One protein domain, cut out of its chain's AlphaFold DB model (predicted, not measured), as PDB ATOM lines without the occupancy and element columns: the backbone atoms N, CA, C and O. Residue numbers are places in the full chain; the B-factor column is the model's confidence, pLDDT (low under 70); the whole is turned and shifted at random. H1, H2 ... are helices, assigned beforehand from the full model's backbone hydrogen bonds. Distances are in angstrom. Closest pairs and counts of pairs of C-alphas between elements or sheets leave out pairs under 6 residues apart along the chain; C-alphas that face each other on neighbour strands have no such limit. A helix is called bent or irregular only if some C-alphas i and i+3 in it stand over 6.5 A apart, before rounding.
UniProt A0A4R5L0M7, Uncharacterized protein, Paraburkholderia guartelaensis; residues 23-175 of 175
ATOM      1  N   ALA A  23     178.548 241.027 121.684       82.94
ATOM      2  CA  ALA A  23     178.664 241.015 123.139       82.94
ATOM      3  C   ALA A  23     179.772 240.055 123.635       82.94
ATOM      4  O   ALA A  23     180.538 240.378 124.543       82.94
ATOM      5  N   MET A  24     179.893 238.881 123.010       88.19
ATOM      6  CA  MET A  24     180.866 237.843 123.375       88.19
ATOM      7  C   MET A  24     182.171 237.892 122.565       88.19
ATOM      8  O   MET A  24     183.020 237.022 122.755       88.19
ATOM      9  N   ALA A  25     182.384 238.908 121.719       90.38
ATOM     10  CA  ALA A  25     183.547 238.987 120.829       90.38
ATOM     11  C   ALA A  25     184.884 238.879 121.583       90.38
ATOM     12  O   ALA A  25     185.813 238.210 121.126       90.38
ATOM     13  N   LEU A  26     184.977 239.475 122.778       91.31
ATOM     14  CA  LEU A  26     186.177 239.385 123.615       91.31
ATOM     15  C   LEU A  26     186.442 237.950 124.101       91.31
ATOM     16  O   LEU A  26     187.581 237.483 124.058       91.31
ATOM     17  N   VAL A  27     185.404 237.232 124.542       94.19
ATOM     18  CA  VAL A  27     185.523 235.826 124.973       94.19
ATOM     19  C   VAL A  27     185.906 234.941 123.799       94.19
ATOM     20  O   VAL A  27     186.770 234.077 123.950       94.19
ATOM     21  N   GLU A  28     185.292 235.154 122.638       93.50
ATOM     22  CA  GLU A  28     185.583 234.404 121.418       93.50
ATOM     23  C   GLU A  28     187.041 234.593 120.993       93.50
ATOM     24  O   GLU A  28     187.757 233.608 120.811       93.50
ATOM     25  N   ALA A  29     187.520 235.839 120.949       93.00
ATOM     26  CA  ALA A  29     188.904 236.152 120.615       93.00
ATOM     27  C   ALA A  29     189.900 235.530 121.610       93.00
ATOM     28  O   ALA A  29     190.897 234.930 121.203       93.00
ATOM     29  N   LEU A  30     189.630 235.621 122.917       94.81
ATOM     30  CA  LEU A  30     190.471 235.000 123.947       94.81
ATOM     31  C   LEU A  30     190.444 233.469 123.861       94.81
ATOM     32  O   LEU A  30     191.470 232.824 124.070       94.81
ATOM     33  N   SER A  31     189.304 232.882 123.503       93.81
ATOM     34  CA  SER A  31     189.137 231.431 123.363       93.81
ATOM     35  C   SER A  31     189.943 230.834 122.208       93.81
ATOM     36  O   SER A  31     190.222 229.637 122.203       93.81
ATOM     37  N   MET A  32     190.383 231.655 121.250       94.88
ATOM     38  CA  MET A  32     191.301 231.218 120.195       94.88
ATOM     39  C   MET A  32     192.724 230.951 120.711       94.88
ATOM     40  O   MET A  32     193.515 230.298 120.026       94.88
ATOM     41  N   LEU A  33     193.071 231.437 121.908       96.88
ATOM     42  CA  LEU A  33     194.364 231.156 122.521       96.88
ATOM     43  C   LEU A  33     194.417 229.700 122.992       96.88
ATOM     44  O   LEU A  33     193.590 229.240 123.785       96.88
ATOM     45  N   THR A  34     195.436 228.974 122.542       97.38
ATOM     46  CA  THR A  34     195.650 227.570 122.888       97.38
ATOM     47  C   THR A  34     195.696 227.421 124.406       97.38
ATOM     48  O   THR A  34     196.377 228.185 125.099       97.38
ATOM     49  N   PHE A  35     194.960 226.429 124.911       95.44
ATOM     50  CA  PHE A  35     194.782 226.121 126.332       95.44
ATOM     51  C   PHE A  35     194.001 227.134 127.175       95.44
ATOM     52  O   PHE A  35     193.799 226.868 128.361       95.44
ATOM     53  N   LEU A  36     193.537 228.260 126.621       95.38
ATOM     54  CA  LEU A  36     192.744 229.214 127.396       95.38
ATOM     55  C   LEU A  36     191.359 228.643 127.718       95.38
ATOM     56  O   LEU A  36     190.995 228.578 128.888       95.38
ATOM     57  N   SER A  37     190.623 228.166 126.711       90.88
ATOM     58  CA  SER A  37     189.281 227.591 126.907       90.88
ATOM     59  C   SER A  37     189.295 226.238 127.619       90.88
ATOM     60  O   SER A  37     188.315 225.879 128.268       90.88
ATOM     61  N   ASP A  38     190.410 225.507 127.536       87.62
ATOM     62  CA  ASP A  38     190.604 224.238 128.249       87.62
ATOM     63  C   ASP A  38     190.802 224.449 129.758       87.62
ATOM     64  O   ASP A  38     190.682 223.521 130.555       87.62
ATOM     65  N   ASP A  39     191.134 225.672 130.167       90.94
ATOM     66  CA  ASP A  39     191.310 226.025 131.561       90.94
ATOM     67  C   ASP A  39     190.074 226.748 132.091       90.94
ATOM     68  O   ASP A  39     189.848 227.923 131.812       90.94
ATOM     69  N   MET A  40     189.285 226.053 132.913       89.25
ATOM     70  CA  MET A  40     188.046 226.600 133.478       89.25
ATOM     71  C   MET A  40     188.253 227.931 134.214       89.25
ATOM     72  O   MET A  40     187.363 228.779 134.197       89.25
ATOM     73  N   TYR A  41     189.408 228.128 134.862       90.62
ATOM     74  CA  TYR A  41     189.703 229.382 135.547       90.62
ATOM     75  C   TYR A  41     189.956 230.507 134.537       90.62
ATOM     76  O   TYR A  41     189.335 231.559 134.652       90.62
ATOM     77  N   LEU A  42     190.804 230.291 133.526       94.56
ATOM     78  CA  LEU A  42     191.058 231.308 132.494       94.56
ATOM     79  C   LEU A  42     189.805 231.611 131.665       94.56
ATOM     80  O   LEU A  42     189.521 232.774 131.395       94.56
ATOM     81  N   CYS A  43     189.038 230.580 131.316       94.12
ATOM     82  CA  CYS A  43     187.772 230.708 130.607       94.12
ATOM     83  C   CYS A  43     186.767 231.543 131.420       94.12
ATOM     84  O   CYS A  43     186.255 232.542 130.924       94.12
ATOM     85  N   SER A  44     186.558 231.218 132.701       94.00
ATOM     86  CA  SER A  44     185.688 231.999 133.595       94.00
ATOM     87  C   SER A  44     186.141 233.460 133.726       94.00
ATOM     88  O   SER A  44     185.330 234.379 133.637       94.00
ATOM     89  N   GLN A  45     187.450 233.695 133.850       95.25
ATOM     90  CA  GLN A  45     188.008 235.048 133.885       95.25
ATOM     91  C   GLN A  45     187.776 235.818 132.575       95.25
ATOM     92  O   GLN A  45     187.495 237.011 132.633       95.25
ATOM     93  N   ALA A  46     187.840 235.159 131.413       96.44
ATOM     94  CA  ALA A  46     187.512 235.777 130.127       96.44
ATOM     95  C   ALA A  46     186.028 236.183 130.050       96.44
ATOM     96  O   ALA A  46     185.724 237.299 129.626       96.44
ATOM     97  N   TYR A  47     185.112 235.328 130.520       95.19
ATOM     98  CA  TYR A  47     183.686 235.665 130.615       95.19
ATOM     99  C   TYR A  47     183.437 236.853 131.545       95.19
ATOM    100  O   TYR A  47     182.751 237.797 131.162       95.19
ATOM    101  N   ASN A  48     184.029 236.843 132.742       94.38
ATOM    102  CA  ASN A  48     183.906 237.955 133.685       94.38
ATOM    103  C   ASN A  48     184.415 239.265 133.070       94.38
ATOM    104  O   ASN A  48     183.758 240.295 133.202       94.38
ATOM    105  N   LEU A  49     185.550 239.219 132.366       95.44
ATOM    106  CA  LEU A  49     186.112 240.385 131.691       95.44
ATOM    107  C   LEU A  49     185.157 240.938 130.623       95.44
ATOM    108  O   LEU A  49     184.940 242.143 130.578       95.44
ATOM    109  N   SER A  50     184.540 240.071 129.817       94.19
ATOM    110  CA  SER A  50     183.581 240.475 128.779       94.19
ATOM    111  C   SER A  50     182.266 241.019 129.336       94.19
ATOM    112  O   SER A  50     181.706 241.953 128.769       94.19
ATOM    113  N   ILE A  51     181.788 240.506 130.471       92.44
ATOM    114  CA  ILE A  51     180.614 241.072 131.153       92.44
ATOM    115  C   ILE A  51     180.909 242.503 131.622       92.44
ATOM    116  O   ILE A  51     180.081 243.395 131.445       92.44
ATOM    117  N   VAL A  52     182.086 242.732 132.215       93.38
ATOM    118  CA  VAL A  52     182.485 244.074 132.665       93.38
ATOM    119  C   VAL A  52     182.727 245.000 131.470       93.38
ATOM    120  O   VAL A  52     182.315 246.151 131.519       93.38
ATOM    121  N   ASP A  53     183.322 244.500 130.388       93.00
ATOM    122  CA  ASP A  53     183.515 245.239 129.133       93.00
ATOM    123  C   ASP A  53     182.190 245.797 128.584       93.00
ATOM    124  O   ASP A  53     182.037 247.003 128.386       93.00
ATOM    125  N   GLN A  54     181.169 244.940 128.478       91.12
ATOM    126  CA  GLN A  54     179.826 245.341 128.048       91.12
ATOM    127  C   GLN A  54     179.151 246.339 128.988       91.12
ATOM    128  O   GLN A  54     178.314 247.126 128.552       91.12
ATOM    129  N   PHE A  55     179.472 246.289 130.280       91.38
ATOM    130  CA  PHE A  55     178.981 247.263 131.243       91.38
ATOM    131  C   PHE A  55     179.680 248.622 131.086       91.38
ATOM    132  O   PHE A  55     179.026 249.662 131.201       91.38
ATOM    133  N   LEU A  56     180.986 248.627 130.809       93.06
ATOM    134  CA  LEU A  56     181.787 249.845 130.690       93.06
ATOM    135  C   LEU A  56     181.472 250.632 129.427       93.06
ATOM    136  O   LEU A  56     181.268 251.838 129.528       93.06
ATOM    137  N   MET A  57     181.342 249.970 128.277       90.44
ATOM    138  CA  MET A  57     181.089 250.653 127.005       90.44
ATOM    139  C   MET A  57     179.944 251.690 127.070       90.44
ATOM    140  O   MET A  57     180.186 252.868 126.804       90.44
ATOM    141  N   PRO A  58     178.696 251.354 127.460       90.69
ATOM    142  CA  PRO A  58     177.617 252.344 127.512       90.69
ATOM    143  C   PRO A  58     177.858 253.443 128.559       90.69
ATOM    144  O   PRO A  58     177.409 254.577 128.373       90.69
ATOM    145  N   LEU A  59     178.564 253.134 129.652       93.19
ATOM    146  CA  LEU A  59     178.940 254.111 130.671       93.19
ATOM    147  C   LEU A  59     179.951 255.131 130.121       93.19
ATOM    148  O   LEU A  59     179.766 256.331 130.327       93.19
ATOM    149  N   GLU A  60     180.963 254.667 129.386       93.31
ATOM    150  CA  GLU A  60     181.961 255.496 128.702       93.31
ATOM    151  C   GLU A  60     181.308 256.435 127.692       93.31
ATOM    152  O   GLU A  60     181.525 257.644 127.756       93.31
ATOM    153  N   TYR A  61     180.446 255.909 126.814       91.06
ATOM    154  CA  TYR A  61     179.734 256.723 125.823       91.06
ATOM    155  C   TYR A  61     178.859 257.791 126.473       91.06
ATOM    156  O   TYR A  61     178.845 258.937 126.022       91.06
ATOM    157  N   ARG A  62     178.138 257.439 127.545       92.56
ATOM    158  CA  ARG A  62     177.303 258.396 128.275       92.56
ATOM    159  C   ARG A  62     178.140 259.515 128.893       92.56
ATOM    160  O   ARG A  62     177.789 260.679 128.732       92.56
ATOM    161  N   ILE A  63     179.234 259.170 129.574       93.50
ATOM    162  CA  ILE A  63     180.127 260.148 130.212       93.50
ATOM    163  C   ILE A  63     180.805 261.025 129.158       93.50
ATOM    164  O   ILE A  63     180.857 262.238 129.330       93.50
ATOM    165  N   LEU A  64     181.273 260.447 128.049       91.31
ATOM    166  CA  LEU A  64     181.858 261.204 126.943       91.31
ATOM    167  C   LEU A  64     180.848 262.195 126.359       91.31
ATOM    168  O   LEU A  64     181.169 263.366 126.184       91.31
ATOM    169  N   HIS A  65     179.615 261.754 126.109       91.12
ATOM    170  CA  HIS A  65     178.560 262.621 125.595       91.12
ATOM    171  C   HIS A  65     178.234 263.769 126.565       91.12
ATOM    172  O   HIS A  65     178.084 264.911 126.138       91.12
ATOM    173  N   GLU A  66     178.142 263.500 127.869       93.06
ATOM    174  CA  GLU A  66     177.895 264.532 128.888       93.06
ATOM    175  C   GLU A  66     179.061 265.525 129.000       93.06
ATOM    176  O   GLU A  66     178.837 266.734 129.082       93.06
ATOM    177  N   LEU A  67     180.300 265.035 128.912       91.38
ATOM    178  CA  LEU A  67     181.504 265.865 128.892       91.38
ATOM    179  C   LEU A  67     181.582 266.745 127.636       91.38
ATOM    180  O   LEU A  67     182.123 267.839 127.688       91.38
ATOM    181  N   MET A  68     181.056 266.288 126.496       91.19
ATOM    182  CA  MET A  68     180.981 267.106 125.278       91.19
ATOM    183  C   MET A  68     179.836 268.124 125.325       91.19
ATOM    184  O   MET A  68     179.922 269.176 124.695       91.19
ATOM    185  N   ALA A  69     178.751 267.812 126.038       92.88
ATOM    186  CA  ALA A  69     177.582 268.679 126.163       92.88
ATOM    187  C   ALA A  69     177.731 269.754 127.253       92.88
ATOM    188  O   ALA A  69     176.994 270.741 127.240       92.88
ATOM    189  N   THR A  70     178.639 269.556 128.210       88.56
ATOM    190  CA  THR A  70     178.822 270.432 129.373       88.56
ATOM    191  C   THR A  70     180.297 270.770 129.570       88.56
ATOM    192  O   THR A  70     181.156 269.923 129.375       88.56
ATOM    193  N   ASP A  71     180.613 271.975 130.046       83.44
ATOM    194  CA  ASP A  71     181.996 272.359 130.394       83.44
ATOM    195  C   ASP A  71     182.419 271.851 131.792       83.44
ATOM    196  O   ASP A  71     183.274 272.434 132.463       83.44
ATOM    197  N   THR A  72     181.787 270.781 132.281       89.25
ATOM    198  CA  THR A  72     182.001 270.236 133.626       89.25
ATOM    199  C   THR A  72     182.195 268.731 133.584       89.25
ATOM    200  O   THR A  72     181.519 268.031 132.840       89.25
ATOM    201  N   THR A  73     183.084 268.216 134.434       90.56
ATOM    202  CA  THR A  73     183.298 266.773 134.571       90.56
ATOM    203  C   THR A  73     182.025 266.076 135.071       90.56
ATOM    204  O   THR A  73     181.549 266.434 136.155       90.56
ATOM    205  N   PRO A  74     181.506 265.063 134.352       94.44
ATOM    206  CA  PRO A  74     180.350 264.289 134.791       94.44
ATOM    207  C   PRO A  74     180.552 263.643 136.176       94.44
ATOM    208  O   PRO A  74     181.643 263.139 136.468       94.44
ATOM    209  N   PRO A  75     179.520 263.581 137.038       92.75
ATOM    210  CA  PRO A  75     179.642 263.020 138.389       92.75
ATOM    211  C   PRO A  75     180.107 261.558 138.441       92.75
ATOM    212  O   PRO A  75     180.758 261.155 139.403       92.75
ATOM    213  N   ASP A  76     179.803 260.772 137.406       94.12
ATOM    214  CA  ASP A  76     180.133 259.343 137.342       94.12
ATOM    215  C   ASP A  76     181.570 259.067 136.864       94.12
ATOM    216  O   ASP A  76     182.018 257.918 136.891       94.12
ATOM    217  N   THR A  77     182.328 260.094 136.455       95.00
ATOM    218  CA  THR A  77     183.710 259.940 135.971       95.00
ATOM    219  C   THR A  77     184.621 259.187 136.953       95.00
ATOM    220  O   THR A  77     185.316 258.276 136.504       95.00
ATOM    221  N   PRO A  78     184.625 259.455 138.278       95.69
ATOM    222  CA  PRO A  78     185.464 258.701 139.214       95.69
ATOM    223  C   PRO A  78     185.118 257.208 139.273       95.69
ATOM    224  O   PRO A  78     186.012 256.372 139.400       95.69
ATOM    225  N   PHE A  79     183.832 256.861 139.158       95.38
ATOM    226  CA  PHE A  79     183.393 255.468 139.131       95.38
ATOM    227  C   PHE A  79     183.847 254.778 137.843       95.38
ATOM    228  O   PHE A  79     184.422 253.693 137.916       95.38
ATOM    229  N   LEU A  80     183.670 255.428 136.685       95.38
ATOM    230  CA  LEU A  80     184.169 254.912 135.409       95.38
ATOM    231  C   LEU A  80     185.680 254.659 135.458       95.38
ATOM    232  O   LEU A  80     186.126 253.582 135.071       95.38
ATOM    233  N   LEU A  81     186.462 255.614 135.968       93.94
ATOM    234  CA  LEU A  81     187.915 255.472 136.082       93.94
ATOM    235  C   LEU A  81     188.303 254.273 136.958       93.94
ATOM    236  O   LEU A  81     189.148 253.473 136.557       93.94
ATOM    237  N   ALA A  82     187.654 254.103 138.114       94.88
ATOM    238  CA  ALA A  82     187.915 252.974 139.004       94.88
ATOM    239  C   ALA A  82     187.587 251.623 138.345       94.88
ATOM    240  O   ALA A  82     188.375 250.681 138.435       94.88
ATOM    241  N   GLN A  83     186.450 251.519 137.651       95.25
ATOM    242  CA  GLN A  83     186.076 250.275 136.974       95.25
ATOM    243  C   GLN A  83     186.972 249.983 135.762       95.25
ATOM    244  O   GLN A  83     187.377 248.838 135.567       95.25
ATOM    245  N   SER A  84     187.362 251.013 135.005       94.31
ATOM    246  CA  SER A  84     188.309 250.885 133.887       94.31
ATOM    247  C   SER A  84     189.671 250.385 134.374       94.31
ATOM    248  O   SER A  84     190.260 249.484 133.781       94.31
ATOM    249  N   GLN A  85     190.150 250.892 135.515       93.50
ATOM    250  CA  GLN A  85     191.375 250.406 136.149       93.50
ATOM    251  C   GLN A  85     191.271 248.927 136.553       93.50
ATOM    252  O   GLN A  85     192.196 248.152 136.303       93.50
ATOM    253  N   MET A  86     190.151 248.516 137.156       95.38
ATOM    254  CA  MET A  86     189.920 247.112 137.510       95.38
ATOM    255  C   MET A  86     189.867 246.208 136.272       95.38
ATOM    256  O   MET A  86     190.412 245.103 136.304       95.38
ATOM    257  N   TRP A  87     189.265 246.681 135.179       95.88
ATOM    258  CA  TRP A  87     189.215 245.962 133.908       95.88
ATOM    259  C   TRP A  87     190.614 245.767 133.311       95.88
ATOM    260  O   TRP A  87     190.987 244.639 132.982       95.88
ATOM    261  N   ILE A  88     191.436 246.826 133.270       94.00
ATOM    262  CA  ILE A  88     192.829 246.768 132.789       94.00
ATOM    263  C   ILE A  88     193.640 245.760 133.607       94.00
ATOM    264  O   ILE A  88     194.355 244.925 133.044       94.00
ATOM    265  N   PHE A  89     193.507 245.796 134.936       93.94
ATOM    266  CA  PHE A  89     194.176 244.846 135.821       93.94
ATOM    267  C   PHE A  89     193.733 243.399 135.553       93.94
ATOM    268  O   PHE A  89     194.573 242.503 135.443       93.94
ATOM    269  N   ALA A  90     192.428 243.154 135.407       95.25
ATOM    270  CA  ALA A  90     191.895 241.821 135.136       95.25
ATOM    271  C   ALA A  90     192.371 241.271 133.779       95.25
ATOM    272  O   ALA A  90     192.805 240.117 133.704       95.25
ATOM    273  N   ALA A  91     192.359 242.100 132.730       95.94
ATOM    274  CA  ALA A  91     192.884 241.755 131.410       95.94
ATOM    275  C   ALA A  91     194.386 241.428 131.469       95.94
ATOM    276  O   ALA A  91     194.832 240.407 130.933       95.94
ATOM    277  N   TYR A  92     195.163 242.257 132.175       95.56
ATOM    278  CA  TYR A  92     196.588 242.029 132.398       95.56
ATOM    279  C   TYR A  92     196.849 240.690 133.095       95.56
ATOM    280  O   TYR A  92     197.649 239.895 132.603       95.56
ATOM    281  N   GLU A  93     196.179 240.409 134.213       96.00
ATOM    282  CA  GLU A  93     196.412 239.197 135.004       96.00
ATOM    283  C   GLU A  93     196.001 237.920 134.263       96.00
ATOM    284  O   GLU A  93     196.710 236.905 134.338       96.00
ATOM    285  N   LEU A  94     194.905 237.976 133.500       96.50
ATOM    286  CA  LEU A  94     194.470 236.885 132.631       96.50
ATOM    287  C   LEU A  94     195.556 236.552 131.600       96.50
ATOM    288  O   LEU A  94     196.044 235.417 131.541       96.50
ATOM    289  N   LEU A  95     195.984 237.556 130.829       96.50
ATOM    290  CA  LEU A  95     196.990 237.379 129.783       96.50
ATOM    291  C   LEU A  95     198.352 237.007 130.370       96.50
ATOM    292  O   LEU A  95     199.017 236.121 129.840       96.50
ATOM    293  N   ARG A  96     198.764 237.611 131.488       95.81
ATOM    294  CA  ARG A  96     200.010 237.270 132.190       95.81
ATOM    295  C   ARG A  96     200.027 235.796 132.583       95.81
ATOM    296  O   ARG A  96     201.023 235.108 132.353       95.81
ATOM    297  N   THR A  97     198.927 235.303 133.148       95.69
ATOM    298  CA  THR A  97     198.805 233.907 133.581       95.69
ATOM    299  C   THR A  97     198.838 232.950 132.394       95.69
ATOM    300  O   THR A  97     199.576 231.962 132.427       95.69
ATOM    301  N   TRP A  98     198.095 233.250 131.326       97.38
ATOM    302  CA  TRP A  98     198.132 232.455 130.099       97.38
ATOM    303  C   TRP A  98     199.536 232.444 129.473       97.38
ATOM    304  O   TRP A  98     200.084 231.370 129.217       97.38
ATOM    305  N   ARG A  99     200.184 233.611 129.331       96.81
ATOM    306  CA  ARG A  99     201.541 233.737 128.767       96.81
ATOM    307  C   ARG A  99     202.575 232.943 129.561       96.81
ATOM    308  O   ARG A  99     203.425 232.281 128.962       96.81
ATOM    309  N   GLN A 100     202.504 232.977 130.894       96.00
ATOM    310  CA  GLN A 100     203.386 232.180 131.749       96.00
ATOM    311  C   GLN A 100     203.209 230.684 131.473       96.00
ATOM    312  O   GLN A 100     204.184 229.960 131.285       96.00
ATOM    313  N   ARG A 101     201.961 230.218 131.400       95.00
ATOM    314  CA  ARG A 101     201.642 228.804 131.175       95.00
ATOM    315  C   ARG A 101     202.042 228.318 129.788       95.00
ATOM    316  O   ARG A 101     202.530 227.194 129.684       95.00
ATOM    317  N   ALA A 102     201.857 229.148 128.765       96.75
ATOM    318  CA  ALA A 102     202.333 228.895 127.409       96.75
ATOM    319  C   ALA A 102     203.864 228.773 127.379       96.75
ATOM    320  O   ALA A 102     204.403 227.804 126.846       96.75
ATOM    321  N   SER A 103     204.559 229.709 128.032       97.00
ATOM    322  CA  SER A 103     206.025 229.716 128.127       97.00
ATOM    323  C   SER A 103     206.566 228.485 128.860       97.00
ATOM    324  O   SER A 103     207.571 227.916 128.440       97.00
ATOM    325  N   ASP A 104     205.891 228.038 129.922       95.94
ATOM    326  CA  ASP A 104     206.256 226.819 130.646       95.94
ATOM    327  C   ASP A 104     206.175 225.574 129.749       95.94
ATOM    328  O   ASP A 104     207.096 224.760 129.761       95.94
ATOM    329  N   ILE A 105     205.103 225.435 128.955       96.56
ATOM    330  CA  ILE A 105     204.932 224.297 128.036       96.56
ATOM    331  C   ILE A 105     206.026 224.296 126.969       96.56
ATOM    332  O   ILE A 105     206.665 223.264 126.784       96.56
ATOM    333  N   ILE A 106     206.289 225.439 126.326       97.12
ATOM    334  CA  ILE A 106     207.365 225.572 125.327       97.12
ATOM    335  C   ILE A 106     208.710 225.194 125.951       97.12
ATOM    336  O   ILE A 106     209.430 224.351 125.429       97.12
ATOM    337  N   LYS A 107     209.022 225.735 127.133       96.56
ATOM    338  CA  LYS A 107     210.272 225.433 127.837       96.56
ATOM    339  C   LYS A 107     210.415 223.946 128.163       96.56
ATOM    340  O   LYS A 107     211.524 223.414 128.094       96.56
ATOM    341  N   TRP A 108     209.346 223.279 128.593       96.06
ATOM    342  CA  TRP A 108     209.398 221.845 128.887       96.06
ATOM    343  C   TRP A 108     209.493 221.014 127.616       96.06
ATOM    344  O   TRP A 108     210.220 220.028 127.618       96.06
ATOM    345  N   HIS A 109     208.817 221.423 126.545       95.75
ATOM    346  CA  HIS A 109     208.918 220.789 125.238       95.75
ATOM    347  C   HIS A 109     210.360 220.845 124.710       95.75
ATOM    348  O   HIS A 109     210.955 219.807 124.433       95.75
ATOM    349  N   ASP A 110     210.962 222.035 124.676       94.81
ATOM    350  CA  ASP A 110     212.283 222.261 124.076       94.81
ATOM    351  C   ASP A 110     213.415 221.538 124.817       94.81
ATOM    352  O   ASP A 110     214.411 221.143 124.217       94.81
ATOM    353  N   ASN A 111     213.255 221.331 126.126       95.38
ATOM    354  CA  ASN A 111     214.231 220.621 126.953       95.38
ATOM    355  C   ASN A 111     213.914 219.122 127.124       95.38
ATOM    356  O   ASN A 111     214.587 218.461 127.914       95.38
ATOM    357  N   GLY A 112     212.879 218.587 126.463       92.75
ATOM    358  CA  GLY A 112     212.444 217.190 126.634       92.75
ATOM    359  C   GLY A 112     211.961 216.855 128.056       92.75
ATOM    360  O   GLY A 112     212.085 215.724 128.515       92.75
ATOM    361  N   GLY A 113     211.472 217.856 128.793       94.94
ATOM    362  CA  GLY A 113     211.072 217.757 130.198       94.94
ATOM    363  C   GLY A 113     209.571 217.554 130.431       94.94
ATOM    364  O   GLY A 113     209.145 217.543 131.590       94.94
ATOM    365  N   LEU A 114     208.757 217.425 129.377       94.81
ATOM    366  CA  LEU A 114     207.299 217.283 129.492       94.81
ATOM    367  C   LEU A 114     206.908 216.013 130.261       94.81
ATOM    368  O   LEU A 114     206.103 216.086 131.187       94.81
ATOM    369  N   GLU A 115     207.522 214.871 129.961       95.94
ATOM    370  CA  GLU A 115     207.245 213.582 130.601       95.94
ATOM    371  C   GLU A 115     207.633 213.593 132.084       95.94
ATOM    372  O   GLU A 115     206.878 213.127 132.944       95.94
ATOM    373  N   GLN A 116     208.790 214.177 132.408       95.56
ATOM    374  CA  GLN A 116     209.223 214.348 133.794       95.56
ATOM    375  C   GLN A 116     208.250 215.251 134.558       95.56
ATOM    376  O   GLN A 116     207.887 214.959 135.704       95.56
ATOM    377  N   LYS A 117     207.800 216.343 133.927       95.00
ATOM    378  CA  LYS A 117     206.847 217.262 134.542       95.00
ATOM    379  C   LYS A 117     205.487 216.606 134.757       95.00
ATOM    380  O   LYS A 117     204.921 216.764 135.838       95.00
ATOM    381  N   LEU A 118     205.002 215.844 133.779       95.81
ATOM    382  CA  LEU A 118     203.764 215.075 133.864       95.81
ATOM    383  C   LEU A 118     203.800 214.104 135.045       95.81
ATOM    384  O   LEU A 118     202.885 214.101 135.869       95.81
ATOM    385  N   LYS A 119     204.884 213.329 135.174       94.56
ATOM    386  CA  LYS A 119     205.076 212.400 136.294       94.56
ATOM    387  C   LYS A 119     205.026 213.125 137.642       94.56
ATOM    388  O   LYS A 119     204.259 212.732 138.514       94.56
ATOM    389  N   SER A 120     205.768 214.227 137.778       93.50
ATOM    390  CA  SER A 120     205.785 215.034 139.005       93.50
ATOM    391  C   SER A 120     204.412 215.618 139.362       93.50
ATOM    392  O   SER A 120     204.058 215.690 140.538       93.50
ATOM    393  N   LEU A 121     203.620 216.051 138.374       92.56
ATOM    394  CA  LEU A 121     202.275 216.573 138.631       92.56
ATOM    395  C   LEU A 121     201.300 215.469 139.043       92.56
ATOM    396  O   LEU A 121     200.521 215.691 139.962       92.56
ATOM    397  N   ARG A 122     201.383 214.281 138.435       91.44
ATOM    398  CA  ARG A 122     200.567 213.119 138.823       91.44
ATOM    399  C   ARG A 122     200.878 212.630 140.237       91.44
ATOM    400  O   ARG A 122     199.963 212.316 140.981       91.44
ATOM    401  N   GLU A 123     202.150 212.622 140.636       90.69
ATOM    402  CA  GLU A 123     202.550 212.294 142.015       90.69
ATOM    403  C   GLU A 123     201.963 213.282 143.035       90.69
ATOM    404  O   GLU A 123     201.596 212.898 144.145       90.69
ATOM    405  N   ARG A 124     201.842 214.559 142.651       86.38
ATOM    406  CA  ARG A 124     201.221 215.605 143.476       86.38
ATOM    407  C   ARG A 124     199.696 215.537 143.488       86.38
ATOM    408  O   ARG A 124     199.096 215.978 144.462       86.38
ATOM    409  N   ASP A 125     199.076 215.000 142.442       85.31
ATOM    410  CA  ASP A 125     197.626 214.791 142.349       85.31
ATOM    411  C   ASP A 125     197.186 213.467 143.004       85.31
ATOM    412  O   ASP A 125     196.257 212.800 142.559       85.31
ATOM    413  N   SER A 126     197.850 213.065 144.093       72.19
ATOM    414  CA  SER A 126     197.648 211.770 144.759       72.19
ATOM    415  C   SER A 126     196.234 211.549 145.311       72.19
ATOM    416  O   SER A 126     195.854 210.411 145.574       72.19
ATOM    417  N   VAL A 127     195.453 212.622 145.473       73.69
ATOM    418  CA  VAL A 127     194.078 212.593 146.002       73.69
ATOM    419  C   VAL A 127     193.038 213.038 144.956       73.69
ATOM    420  O   VAL A 127     191.844 212.966 145.220       73.69
ATOM    421  N   GLY A 128     193.450 213.507 143.769       66.69
ATOM    422  CA  GLY A 128     192.548 213.853 142.656       66.69
ATOM    423  C   GLY A 128     191.628 215.069 142.856       66.69
ATOM    424  O   GLY A 128     190.789 215.353 142.002       66.69
ATOM    425  N   PHE A 129     191.746 215.803 143.969       70.12
ATOM    426  CA  PHE A 129     190.901 216.974 144.260       70.12
ATOM    427  C   PHE A 129     191.473 218.298 143.729       70.12
ATOM    428  O   PHE A 129     190.825 219.343 143.827       70.12
ATOM    429  N   HIS A 130     192.679 218.297 143.159       80.38
ATOM    430  CA  HIS A 130     193.335 219.521 142.712       80.38
ATOM    431  C   HIS A 130     193.002 219.829 141.252       80.38
ATOM    432  O   HIS A 130     193.783 219.561 140.343       80.38
ATOM    433  N   PHE A 131     191.858 220.480 141.034       79.25
ATOM    434  CA  PHE A 131     191.361 220.826 139.698       79.25
ATOM    435  C   PHE A 131     192.401 221.550 138.817       79.25
ATOM    436  O   PHE A 131     192.571 221.224 137.644       79.25
ATOM    437  N   GLY A 132     193.177 222.472 139.398       84.62
ATOM    438  CA  GLY A 132     194.260 223.153 138.682       84.62
ATOM    439  C   GLY A 132     195.427 222.238 138.284       84.62
ATOM    440  O   GLY A 132     196.050 222.472 137.252       84.62
ATOM    441  N   LEU A 133     195.731 221.188 139.058       88.62
ATOM    442  CA  LEU A 133     196.735 220.192 138.663       88.62
ATOM    443  C   LEU A 133     196.216 219.327 137.520       88.62
ATOM    444  O   LEU A 133     196.958 219.105 136.566       88.62
ATOM    445  N   LYS A 134     194.944 218.917 137.583       90.31
ATOM    446  CA  LYS A 134     194.299 218.122 136.537       90.31
ATOM    447  C   LYS A 134     194.350 218.814 135.173       90.31
ATOM    448  O   LYS A 134     194.838 218.219 134.220       90.31
ATOM    449  N   ILE A 135     193.985 220.097 135.102       91.50
ATOM    450  CA  ILE A 135     194.091 220.873 133.852       91.50
ATOM    451  C   ILE A 135     195.536 220.898 133.336       91.50
ATOM    452  O   ILE A 135     195.789 220.707 132.148       91.50
ATOM    453  N   ARG A 136     196.520 221.122 134.218       92.38
ATOM    454  CA  ARG A 136     197.933 221.154 133.802       92.38
ATOM    455  C   ARG A 136     198.426 219.796 133.309       92.38
ATOM    456  O   ARG A 136     199.245 219.769 132.395       92.38
ATOM    457  N   ILE A 137     197.946 218.702 133.894       93.88
ATOM    458  CA  ILE A 137     198.214 217.334 133.434       93.88
ATOM    459  C   ILE A 137     197.652 217.148 132.021       93.88
ATOM    460  O   ILE A 137     198.418 216.812 131.121       93.88
ATOM    461  N   GLU A 138     196.375 217.466 131.801       93.69
ATOM    462  CA  GLU A 138     195.704 217.335 130.499       93.69
ATOM    463  C   GLU A 138     196.379 218.186 129.407       93.69
ATOM    464  O   GLU A 138     196.590 217.727 128.284       93.69
ATOM    465  N   GLN A 139     196.797 219.413 129.732       94.75
ATOM    466  CA  GLN A 139     197.533 220.282 128.805       94.75
ATOM    467  C   GLN A 139     198.897 219.696 128.409       94.75
ATOM    468  O   GLN A 139     199.279 219.762 127.241       94.75
ATOM    469  N   ILE A 140     199.637 219.108 129.359       95.94
ATOM    470  CA  ILE A 140     200.923 218.458 129.068       95.94
ATOM    471  C   ILE A 140     200.714 217.178 128.253       95.94
ATOM    472  O   ILE A 140     201.471 216.934 127.320       95.94
ATOM    473  N   GLU A 141     199.691 216.382 128.561       96.00
ATOM    474  CA  GLU A 141     199.338 215.192 127.779       96.00
ATOM    475  C   GLU A 141     199.013 215.550 126.330       96.00
ATOM    476  O   GLU A 141     199.519 214.908 125.411       96.00
ATOM    477  N   ARG A 142     198.246 216.624 126.113       96.25
ATOM    478  CA  ARG A 142     197.986 217.146 124.768       96.25
ATOM    479  C   ARG A 142     199.266 217.611 124.082       96.25
ATOM    480  O   ARG A 142     199.478 217.238 122.937       96.25
ATOM    481  N   ALA A 143     200.135 218.354 124.770       95.88
ATOM    482  CA  ALA A 143     201.414 218.811 124.210       95.88
ATOM    483  C   ALA A 143     202.393 217.662 123.887       95.88
ATOM    484  O   ALA A 143     203.238 217.804 123.010       95.88
ATOM    485  N   LEU A 144     202.292 216.526 124.586       95.81
ATOM    486  CA  LEU A 144     203.029 215.301 124.258       95.81
ATOM    487  C   LEU A 144     202.437 214.580 123.039       95.81
ATOM    488  O   LEU A 144     203.181 214.002 122.246       95.81
ATOM    489  N   ALA A 145     201.109 214.592 122.903       96.25
ATOM    490  CA  ALA A 145     200.399 213.947 121.802       96.25
ATOM    491  C   ALA A 145     200.495 214.734 120.484       96.25
ATOM    492  O   ALA A 145     200.554 214.129 119.415       96.25
ATOM    493  N   ASP A 146     200.530 216.065 120.559       96.19
ATOM    494  CA  ASP A 146     200.578 216.968 119.413       96.19
ATOM    495  C   ASP A 146     201.774 217.923 119.515       96.19
ATOM    496  O   ASP A 146     201.797 218.865 120.312       96.19
ATOM    497  N   LYS A 147     202.770 217.679 118.657       89.38
ATOM    498  CA  LYS A 147     204.020 218.449 118.603       89.38
ATOM    499  C   LYS A 147     203.824 219.870 118.068       89.38
ATOM    500  O   LYS A 147     204.671 220.723 118.323       89.38
ATOM    501  N   GLU A 148     202.717 220.151 117.377       95.88
ATOM    502  CA  GLU A 148     202.424 221.494 116.863       95.88
ATOM    503  C   GLU A 148     201.930 222.445 117.957       95.88
ATOM    504  O   GLU A 148     201.976 223.663 117.798       95.88
ATOM    505  N   ILE A 149     201.528 221.936 119.123       96.81
ATOM    506  CA  ILE A 149     201.076 222.794 120.227       96.81
ATOM    507  C   ILE A 149     202.178 223.762 120.675       96.81
ATOM    508  O   ILE A 149     201.901 224.932 120.940       96.81
ATOM    509  N   ALA A 150     203.432 223.314 120.751       95.88
ATOM    510  CA  ALA A 150     204.535 224.184 121.157       95.88
ATOM    511  C   ALA A 150     204.815 225.283 120.113       95.88
ATOM    512  O   ALA A 150     205.050 226.441 120.480       95.88
ATOM    513  N   SER A 151     204.742 224.946 118.819       96.69
ATOM    514  CA  SER A 151     204.937 225.896 117.716       96.69
ATOM    515  C   SER A 151     203.804 226.936 117.680       96.69
ATOM    516  O   SER A 151     204.069 228.142 117.576       96.69
ATOM    517  N   GLU A 152     202.560 226.492 117.881       97.75
ATOM    518  CA  GLU A 152     201.361 227.324 117.982       97.75
ATOM    519  C   GLU A 152     201.430 228.290 119.168       97.75
ATOM    520  O   GLU A 152     201.296 229.501 118.986       97.75
ATOM    521  N   LEU A 153     201.723 227.791 120.375       97.56
ATOM    522  CA  LEU A 153     201.891 228.632 121.565       97.56
ATOM    523  C   LEU A 153     202.977 229.691 121.339       97.56
ATOM    524  O   LEU A 153     202.799 230.858 121.693       97.56
ATOM    525  N   GLY A 154     204.084 229.317 120.689       97.12
ATOM    526  CA  GLY A 154     205.140 230.253 120.313       97.12
ATOM    527  C   GLY A 154     204.653 231.344 119.352       97.12
ATOM    528  O   GLY A 154     205.010 232.515 119.516       97.12
ATOM    529  N   ARG A 155     203.813 230.995 118.367       97.75
ATOM    530  CA  ARG A 155     203.183 231.963 117.453       97.75
ATOM    531  C   ARG A 155     202.256 232.916 118.206       97.75
ATOM    532  O   ARG A 155     202.384 234.130 118.046       97.75
ATOM    533  N   GLN A 156     201.373 232.389 119.048       97.19
ATOM    534  CA  GLN A 156     200.407 233.185 119.807       97.19
ATOM    535  C   GLN A 156     201.087 234.115 120.822       97.19
ATOM    536  O   GLN A 156     200.676 235.266 120.972       97.19
ATOM    537  N   LEU A 157     202.173 233.678 121.471       96.06
ATOM    538  CA  LEU A 157     202.972 234.528 122.365       96.06
ATOM    539  C   LEU A 157     203.584 235.736 121.649       96.06
ATOM    540  O   LEU A 157     203.665 236.813 122.249       96.06
ATOM    541  N   ARG A 158     204.012 235.570 120.390       95.06
ATOM    542  CA  ARG A 158     204.508 236.677 119.557       95.06
ATOM    543  C   ARG A 158     203.375 237.608 119.139       95.06
ATOM    544  O   ARG A 158     203.511 238.815 119.296       95.06
ATOM    545  N   HIS A 159     202.255 237.053 118.675       92.00
ATOM    546  CA  HIS A 159     201.091 237.832 118.243       92.00
ATOM    547  C   HIS A 159     200.525 238.709 119.370       92.00
ATOM    548  O   HIS A 159     200.227 239.881 119.176       92.00
ATOM    549  N   THR A 160     200.457 238.164 120.583       92.56
ATOM    550  CA  THR A 160     199.924 238.868 121.758       92.56
ATOM    551  C   THR A 160     200.944 239.774 122.453       92.56
ATOM    552  O   THR A 160     200.605 240.389 123.459       92.56
ATOM    553  N   TYR A 161     202.191 239.871 121.970       88.69
ATOM    554  CA  TYR A 161     203.245 240.632 122.652       88.69
ATOM    555  C   TYR A 161     202.920 242.126 122.749       88.69
ATOM    556  O   TYR A 161     202.931 242.664 123.853       88.69
ATOM    557  N   ILE A 162     202.597 242.772 121.622       87.88
ATOM    558  CA  ILE A 162     202.319 244.216 121.585       87.88
ATOM    559  C   ILE A 162     201.084 244.558 122.437       87.88
ATOM    560  O   ILE A 162     201.246 245.329 123.388       87.88
ATOM    561  N   PRO A 163     199.907 243.924 122.229       85.12
ATOM    562  CA  PRO A 163     198.730 244.213 123.052       85.12
ATOM    563  C   PRO A 163     198.983 243.985 124.548       85.12
ATOM    564  O   PRO A 163     198.583 244.784 125.389       85.12
ATOM    565  N   PHE A 164     199.725 242.928 124.905       87.69
ATOM    566  CA  PHE A 164     200.088 242.679 126.298       87.69
ATOM    567  C   PHE A 164     200.979 243.785 126.878       87.69
ATOM    568  O   PHE A 164     200.775 244.194 128.020       87.69
ATOM    569  N   THR A 165     201.971 244.272 126.125       85.25
ATOM    570  CA  THR A 165     202.853 245.346 126.605       85.25
ATOM    571  C   THR A 165     202.120 246.664 126.825       85.25
ATOM    572  O   THR A 165     202.444 247.366 127.783       85.25
ATOM    573  N   GLU A 166     201.118 246.969 126.000       87.19
ATOM    574  CA  GLU A 166     200.275 248.159 126.139       87.19
ATOM    575  C   GLU A 166     199.407 248.075 127.395       87.19
ATOM    576  O   GLU A 166     199.490 248.951 128.258       87.19
ATOM    577  N   VAL A 167     198.670 246.972 127.567       85.50
ATOM    578  CA  VAL A 167     197.856 246.731 128.771       85.50
ATOM    579  C   VAL A 167     198.735 246.729 130.031       85.50
ATOM    580  O   VAL A 167     198.382 247.317 131.052       85.50
ATOM    581  N   ALA A 168     199.936 246.145 129.965       78.06
ATOM    582  CA  ALA A 168     200.885 246.159 131.076       78.06
ATOM    583  C   ALA A 168     201.429 247.564 131.391       78.06
ATOM    584  O   ALA A 168     201.741 247.848 132.549       78.06
ATOM    585  N   ALA A 169     201.590 248.435 130.390       85.62
ATOM    586  CA  ALA A 169     202.002 249.820 130.604       85.62
ATOM    587  C   ALA A 169     200.899 250.618 131.308       85.62
ATOM    588  O   ALA A 169     201.186 251.259 132.317       85.62
ATOM    589  N   GLN A 170     199.654 250.487 130.848       80.50
ATOM    590  CA  GLN A 170     198.488 251.126 131.465       80.50
ATOM    591  C   GLN A 170     198.271 250.654 132.911       80.50
ATOM    592  O   GLN A 170     198.021 251.465 133.803       80.50
ATOM    593  N   ASN A 171     198.462 249.358 133.178       80.19
ATOM    594  CA  ASN A 171     198.370 248.805 134.531       80.19
ATOM    595  C   ASN A 171     199.433 249.385 135.489       80.19
ATOM    596  O   ASN A 171     199.162 249.559 136.673       80.19
ATOM    597  N   ARG A 172     200.638 249.710 134.996       77.38
ATOM    598  CA  ARG A 172     201.699 250.336 135.812       77.38
ATOM    599  C   ARG A 172     201.442 251.805 136.120       77.38
ATOM    600  O   ARG A 172     201.933 252.284 137.129       77.38
ATOM    601  N   THR A 173     200.741 252.520 135.246       75.81
ATOM    602  CA  THR A 173     200.419 253.940 135.449       75.81
ATOM    603  C   THR A 173     199.191 254.160 136.326       75.81
ATOM    604  O   THR A 173     198.959 255.282 136.758       75.81
ATOM    605  N   ALA A 174     198.393 253.116 136.563       61.44
ATOM    606  CA  ALA A 174     197.163 253.205 137.341       61.44
ATOM    607  C   ALA A 174     197.360 252.966 138.856       61.44
ATOM    608  O   ALA A 174     196.479 253.326 139.635       61.44
ATOM    609  N   GLY A 175     198.469 252.346 139.277       51.38
ATOM    610  CA  GLY A 175     198.799 252.078 140.688       51.38
ATOM    611  C   GLY A 175     199.771 253.090 141.274       51.38
ATOM    612  O   GLY A 175     199.641 253.367 142.485       51.38
TER     613      GLY A 175
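AT A GLANCE: This is residues 23 to 175 of the 175 residues of an uncharacterized protein of Paraburkholderia guartelaensis (UniProt A0A4R5L0M7). Two long helices, H2 and H3, make a slanting helical hairpin, with H3 as the long spine of the domain. Near the spine's last residues the H4 and H5 hairpin stands crosswise, H6 folds back along H3, and H7 crosses H3 farther back; short H1 packs on H2. The printed part has 153 residues with seven named helices, H1 to H7 in order, and no named strand: all helix. It is loose, with a radius of gyration of the C-alphas of 19.4 A, and elongated, spanning 64 by 33 by 29 A.

IN THESE COORDINATES: H1, residues 25 to 31, begins at C-alpha 25 (183.547, 238.987, 120.829). H2, residues 40 to 69, is 44.0 A long, with a kink of 25 degrees near residue 56; it is neither bent nor irregular, but only just: C-alphas 55 and 58 are 6.4 A apart. H3, residues 77 to 110, measures 48.8 A. H4 is residues 114 to 124, H5 131 to 145, H6 148 to 159, and H7 161 to 174, ending at C-alpha 174 (197.163, 253.205, 137.341).

HOW THE PARTS SIT: The hub, H3, touches five helices. H2 touches it at a shallow tilt of 32 degrees, only just short of steep, opposite ways; the closest C-alphas, of Leu 42 and Leu 94, are 6.5 A apart. H7 touches residues 85 to 96 of H3 alone, closest at the C-alphas of Phe 89 and Asn 171, 5.9 A. Every O i to N i+4 pair is within hydrogen-bond range in H1 and H3 to H7; H2 has 24 of 26.

THE WHOLE: The farthest C-alphas, of Asp 71 and Glu 123, are 64.5 A apart. The printed part has no cut and no long link. Residues 128 and 174 to 175 have pLDDT under 70.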